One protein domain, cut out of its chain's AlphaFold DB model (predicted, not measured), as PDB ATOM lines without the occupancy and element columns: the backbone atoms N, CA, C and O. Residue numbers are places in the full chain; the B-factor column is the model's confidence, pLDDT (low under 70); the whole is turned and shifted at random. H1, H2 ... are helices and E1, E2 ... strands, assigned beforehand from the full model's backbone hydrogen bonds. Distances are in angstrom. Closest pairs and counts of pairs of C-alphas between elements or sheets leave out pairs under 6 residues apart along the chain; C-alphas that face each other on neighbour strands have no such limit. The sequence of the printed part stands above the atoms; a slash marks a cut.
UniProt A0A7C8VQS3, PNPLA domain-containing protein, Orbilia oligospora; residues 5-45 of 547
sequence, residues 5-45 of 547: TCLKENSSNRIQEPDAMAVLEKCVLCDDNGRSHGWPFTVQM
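This is residues 5 to 45 of the 547 residues of the protein "PNPLA domain-containing protein" of Orbilia oligospora (UniProt A0A7C8VQS3). With little regular structure, this is a two-stranded hairpin, E1 and E2, with a wide loop at its closed end and the short helix H1 packed chiefly on E1. Loop residues 25 to 40 form one end of the long axis. The 41 printed residues hold H1, E1 and E2 in that order, 14 residues in named elements; the class is mixed, the sheet antiparallel. The whole is compact, with a radius of gyration of the C-alphas of 10.0 A, and elongated, spanning 26 by 17 by 14 A.

H1 is residues 5 to 10, 8.5 A long, from C-alpha 5 at (-20.749, -5.746, -84.572). E1 is residues 21 to 24, 9.9 A. E2 is residues 41 to 44, 10.4 A, ending at C-alpha 44, (-33.906, -2.889, -84.135).

The hairpin E1 and E2 is antiparallel at 163 degrees; N 22 and O 43 are 2.9 A apart, within hydrogen-bond range. The closest C-alphas of H1 and E1, Leu 7 and Ala 22, are 6.3 A apart. H1 and E2 are apart. In H1 every O i to N i+4 pair is within hydrogen-bond range.

The farthest C-alphas, Ile 15 and Ser 36, are 27.4 A apart. The printed part has no cut. The link from E1 to E2 is long, 16 residues. In this model pLDDT is under 70 at residues 12 to 19 and residue 36.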
ATOM      1  N   THR A   5     -21.897  -6.638 -84.338       76.94
ATOM      2  CA  THR A   5     -20.749  -5.746 -84.572       76.94
ATOM      3  C   THR A   5     -20.753  -5.197 -85.994       76.94
ATOM      4  O   THR A   5     -20.695  -3.985 -86.170       76.94
ATOM      5  N   CYS A   6     -20.951  -6.058 -87.003       77.94
ATOM      6  CA  CYS A   6     -21.054  -5.618 -88.395       77.94
ATOM      7  C   CYS A   6     -22.175  -4.589 -88.590       77.94
ATOM      8  O   CYS A   6     -21.997  -3.642 -89.349       77.94
ATOM      9  N   LEU A   7     -23.305  -4.751 -87.890       78.62
ATOM     10  CA  LEU A   7     -24.405  -3.782 -87.905       78.62
ATOM     11  C   LEU A   7     -24.008  -2.435 -87.321       78.62
ATOM     12  O   LEU A   7     -24.219  -1.417 -87.972       78.62
ATOM     13  N   LYS A   8     -23.425  -2.432 -86.116       74.88
ATOM     14  CA  LYS A   8     -22.968  -1.204 -85.450       74.88
ATOM     15  C   LYS A   8     -21.941  -0.459 -86.307       74.88
ATOM     16  O   LYS A   8     -21.992   0.759 -86.423       74.88
ATOM     17  N   GLU A   9     -21.031  -1.194 -86.939       78.69
ATOM     18  CA  GLU A   9     -19.934  -0.617 -87.711       78.69
ATOM     19  C   GLU A   9     -20.293  -0.264 -89.155       78.69
ATOM     20  O   GLU A   9     -19.543   0.474 -89.771       78.69
ATOM     21  N   ASN A  10     -21.379  -0.750 -89.748       79.38
ATOM     22  CA  ASN A  10     -21.608  -0.534 -91.188       79.38
ATOM     23  C   ASN A  10     -23.000  -0.002 -91.522       79.38
ATOM     24  O   ASN A  10     -23.322   0.127 -92.702       79.38
ATOM     25  N   SER A  11     -23.825   0.305 -90.518       75.25
ATOM     26  CA  SER A  11     -25.166   0.831 -90.759       75.25
ATOM     27  C   SER A  11     -25.134   2.136 -91.565       75.25
ATOM     28  O   SER A  11     -24.328   3.033 -91.309       75.25
ATOM     29  N   SER A  12     -26.032   2.249 -92.547       66.75
ATOM     30  CA  SER A  12     -26.235   3.479 -93.327       66.75
ATOM     31  C   SER A  12     -26.862   4.589 -92.477       66.75
ATOM     32  O   SER A  12     -26.541   5.760 -92.657       66.75
ATOM     33  N   ASN A  13     -27.669   4.222 -91.477       60.78
ATOM     34  CA  ASN A  13     -28.324   5.139 -90.536       60.78
ATOM     35  C   ASN A  13     -27.427   5.560 -89.363       60.78
ATOM     36  O   ASN A  13     -27.884   5.649 -88.227       60.78
ATOM     37  N   ARG A  14     -26.137   5.817 -89.605       52.66
ATOM     38  CA  ARG A  14     -25.203   6.148 -88.517       52.66
ATOM     39  C   ARG A  14     -25.621   7.381 -87.698       52.66
ATOM     40  O   ARG A  14     -25.183   7.461 -86.559       52.66
ATOM     41  N   ILE A  15     -26.422   8.319 -88.236       46.19
ATOM     42  CA  ILE A  15     -26.756   9.599 -87.562       46.19
ATOM     43  C   ILE A  15     -28.185  10.148 -87.869       46.19
ATOM     44  O   ILE A  15     -28.519  11.240 -87.429       46.19
ATOM     45  N   GLN A  16     -29.094   9.451 -88.568       42.28
ATOM     46  CA  GLN A  16     -30.470   9.971 -88.757       42.28
ATOM     47  C   GLN A  16     -31.544   8.916 -88.513       42.28
ATOM     48  O   GLN A  16     -31.374   7.746 -88.837       42.28
ATOM     49  N   GLU A  17     -32.614   9.391 -87.878       54.78
ATOM     50  CA  GLU A  17     -33.723   8.656 -87.290       54.78
ATOM     51  C   GLU A  17     -34.234   7.462 -88.108       54.78
ATOM     52  O   GLU A  17     -34.300   7.517 -89.338       54.78
ATOM     53  N   PRO A  18     -34.696   6.404 -87.419       54.19
ATOM     54  CA  PRO A  18     -34.922   6.327 -85.968       54.19
ATOM     55  C   PRO A  18     -33.700   5.800 -85.190       54.19
ATOM     56  O   PRO A  18     -33.081   4.821 -85.601       54.19
ATOM     57  N   ASP A  19     -33.412   6.409 -84.027       60.72
ATOM     58  CA  ASP A  19     -32.225   6.225 -83.145       60.72
ATOM     59  C   ASP A  19     -31.963   4.789 -82.633       60.72
ATOM     60  O   ASP A  19     -31.067   4.544 -81.827       60.72
ATOM     61  N   ALA A  20     -32.756   3.822 -83.085       71.94
ATOM     62  CA  ALA A  20     -32.719   2.431 -82.671       71.94
ATOM     63  C   ALA A  20     -32.887   1.457 -83.847       71.94
ATOM     64  O   ALA A  20     -33.169   0.289 -83.612       71.94
ATOM     65  N   MET A  21     -32.745   1.885 -85.106       79.12
ATOM     66  CA  MET A  21     -32.804   0.981 -86.263       79.12
ATOM     67  C   MET A  21     -31.483   0.984 -87.020       79.12
ATOM     68  O   MET A  21     -31.079   1.989 -87.601       79.12
ATOM     69  N   ALA A  22     -30.827  -0.173 -87.056       80.44
ATOM     70  CA  ALA A  22     -29.679  -0.394 -87.916       80.44
ATOM     71  C   ALA A  22     -30.162  -0.918 -89.270       80.44
ATOM     72  O   ALA A  22     -30.815  -1.961 -89.341       80.44
ATOM     73  N   VAL A  23     -29.812  -0.196 -90.333       84.94
ATOM     74  CA  VAL A  23     -30.070  -0.591 -91.719       84.94
ATOM     75  C   VAL A  23     -28.735  -0.848 -92.397       84.94
ATOM     76  O   VAL A  23     -27.837  -0.008 -92.359       84.94
ATOM     77  N   LEU A  24     -28.596  -2.022 -92.997       85.25
ATOM     78  CA  LEU A  24     -27.515  -2.339 -93.914       85.25
ATOM     79  C   LEU A  24     -28.118  -2.467 -95.306       85.25
ATOM     80  O   LEU A  24     -28.919  -3.363 -95.561       85.25
ATOM     81  N   GLU A  25     -27.728  -1.576 -96.210       85.69
ATOM     82  CA  GLU A  25     -28.263  -1.553 -97.579       85.69
ATOM     83  C   GLU A  25     -27.776  -2.732 -98.429       85.69
ATOM     84  O   GLU A  25     -28.439  -3.144 -99.380       85.69
ATOM     85  N   LYS A  26     -26.592  -3.258 -98.102       85.31
ATOM     86  CA  LYS A  26     -25.900  -4.296 -98.865       85.31
ATOM     87  C   LYS A  26     -24.919  -5.084 -98.003       85.31
ATOM     88  O   LYS A  26     -24.544  -4.663 -96.906       85.31
ATOM     89  N   CYS A  27     -24.471  -6.221 -98.522       83.94
ATOM     90  CA  CYS A  27     -23.494  -7.085 -97.876       83.94
ATOM     91  C   CYS A  27     -22.122  -6.413 -97.788       83.94
ATOM     92  O   CYS A  27     -21.500  -6.127 -98.805       83.94
ATOM     93  N   VAL A  28     -21.589  -6.272 -96.574       82.94
ATOM     94  CA  VAL A  28     -20.270  -5.654 -96.331       82.94
ATOM     95  C   VAL A  28     -19.085  -6.475 -96.857       82.94
ATOM     96  O   VAL A  28     -17.980  -5.957 -96.951       82.94
ATOM     97  N   LEU A  29     -19.291  -7.757 -97.188       83.31
ATOM     98  CA  LEU A  29     -18.227  -8.660 -97.644       83.31
ATOM     99  C   LEU A  29     -18.150  -8.795 -99.170       83.31
ATOM    100  O   LEU A  29     -17.055  -8.890 -99.714       83.31
ATOM    101  N   CYS A  30     -19.295  -8.853 -99.855       87.31
ATOM    102  CA  CYS A  30     -19.360  -9.089-101.305       87.31
ATOM    103  C   CYS A  30     -20.075  -7.984-102.092       87.31
ATOM    104  O   CYS A  30     -20.238  -8.120-103.300       87.31
ATOM    105  N   ASP A  31     -20.506  -6.917-101.420       82.94
ATOM    106  CA  ASP A  31     -21.209  -5.768-102.000       82.94
ATOM    107  C   ASP A  31     -22.584  -6.062-102.628       82.94
ATOM    108  O   ASP A  31     -23.169  -5.208-103.291       82.94
ATOM    109  N   ASP A  32     -23.136  -7.256-102.395       83.00
ATOM    110  CA  ASP A  32     -24.449  -7.658-102.899       83.00
ATOM    111  C   ASP A  32     -25.593  -6.887-102.223       83.00
ATOM    112  O   ASP A  32     -25.658  -6.799-100.996       83.00
ATOM    113  N   ASN A  33     -26.515  -6.365-103.030       82.06
ATOM    114  CA  ASN A  33     -27.693  -5.601-102.618       82.06
ATOM    115  C   ASN A  33     -29.010  -6.216-103.135       82.06
ATOM    116  O   ASN A  33     -30.058  -5.562-103.134       82.06
ATOM    117  N   GLY A  34     -28.970  -7.463-103.615       81.69
ATOM    118  CA  GLY A  34     -30.133  -8.141-104.171       81.69
ATOM    119  C   GLY A  34     -31.252  -8.307-103.141       81.69
ATOM    120  O   GLY A  34     -31.095  -9.009-102.145       81.69
ATOM    121  N   ARG A  35     -32.433  -7.730-103.406       72.31
ATOM    122  CA  ARG A  35     -33.619  -7.879-102.533       72.31
ATOM    123  C   ARG A  35     -34.029  -9.337-102.314       72.31
ATOM    124  O   ARG A  35     -34.494  -9.686-101.235       72.31
ATOM    125  N   SER A  36     -33.810 -10.203-103.307       68.25
ATOM    126  CA  SER A  36     -34.028 -11.655-103.205       68.25
ATOM    127  C   SER A  36     -33.159 -12.330-102.139       68.25
ATOM    128  O   SER A  36     -33.461 -13.446-101.733       68.25
ATOM    129  N   HIS A  37     -32.097 -11.665-101.681       73.12
ATOM    130  CA  HIS A  37     -31.184 -12.142-100.645       73.12
ATOM    131  C   HIS A  37     -31.419 -11.458 -99.287       73.12
ATOM    132  O   HIS A  37     -30.599 -11.600 -98.382       73.12
ATOM    133  N   GLY A  38     -32.541 -10.742 -99.128       76.50
ATOM    134  CA  GLY A  38     -32.949 -10.149 -97.851       76.50
ATOM    135  C   GLY A  38     -32.384  -8.753 -97.573       76.50
ATOM    136  O   GLY A  38     -32.276  -8.379 -96.409       76.50
ATOM    137  N   TRP A  39     -32.025  -7.994 -98.617       84.06
ATOM    138  CA  TRP A  39     -31.556  -6.603 -98.515       84.06
ATOM    139  C   TRP A  39     -32.668  -5.576 -98.844       84.06
ATOM    140  O   TRP A  39     -33.492  -5.846 -99.725       84.06
ATOM    141  N   PRO A  40     -32.697  -4.385 -98.209       84.50
ATOM    142  CA  PRO A  40     -31.846  -3.981 -97.091       84.50
ATOM    143  C   PRO A  40     -32.155  -4.812 -95.843       84.50
ATOM    144  O   PRO A  40     -33.306  -5.169 -95.586       84.50
ATOM    145  N   PHE A  41     -31.116  -5.132 -95.077       84.44
ATOM    146  CA  PHE A  41     -31.282  -5.819 -93.807       84.44
ATOM    147  C   PHE A  41     -31.489  -4.781 -92.713       84.44
ATOM    148  O   PHE A  41     -30.618  -3.945 -92.467       84.44
ATOM    149  N   THR A  42     -32.626  -4.872 -92.036       81.62
ATOM    150  CA  THR A  42     -33.033  -3.912 -91.020       81.62
ATOM    151  C   THR A  42     -33.280  -4.629 -89.708       81.62
ATOM    152  O   THR A  42     -34.029  -5.603 -89.657       81.62
ATOM    153  N   VAL A  43     -32.681  -4.128 -88.632       82.88
ATOM    154  CA  VAL A  43     -32.891  -4.671 -87.293       82.88
ATOM    155  C   VAL A  43     -32.964  -3.560 -86.264       82.88
ATOM    156  O   VAL A  43     -32.236  -2.569 -86.328       82.88
ATOM    157  N   GLN A  44     -33.843  -3.754 -85.291       82.56
ATOM    158  CA  GLN A  44     -33.906  -2.889 -84.135       82.56
ATOM    159  C   GLN A  44     -32.707  -3.144 -83.215       82.56
ATOM    160  O   GLN A  44     -32.341  -4.281 -82.921       82.56
ATOM    161  N   MET A  45     -32.082  -2.068 -82.772       83.62
ATOM    162  CA  MET A  45     -31.007  -2.048 -81.797       83.62
ATOM    163  C   MET A  45     -31.563  -1.571 -80.457       83.62
ATOM    164  O   MET A  45     -32.573  -0.870 -80.410       83.62
TER     165      MET A  45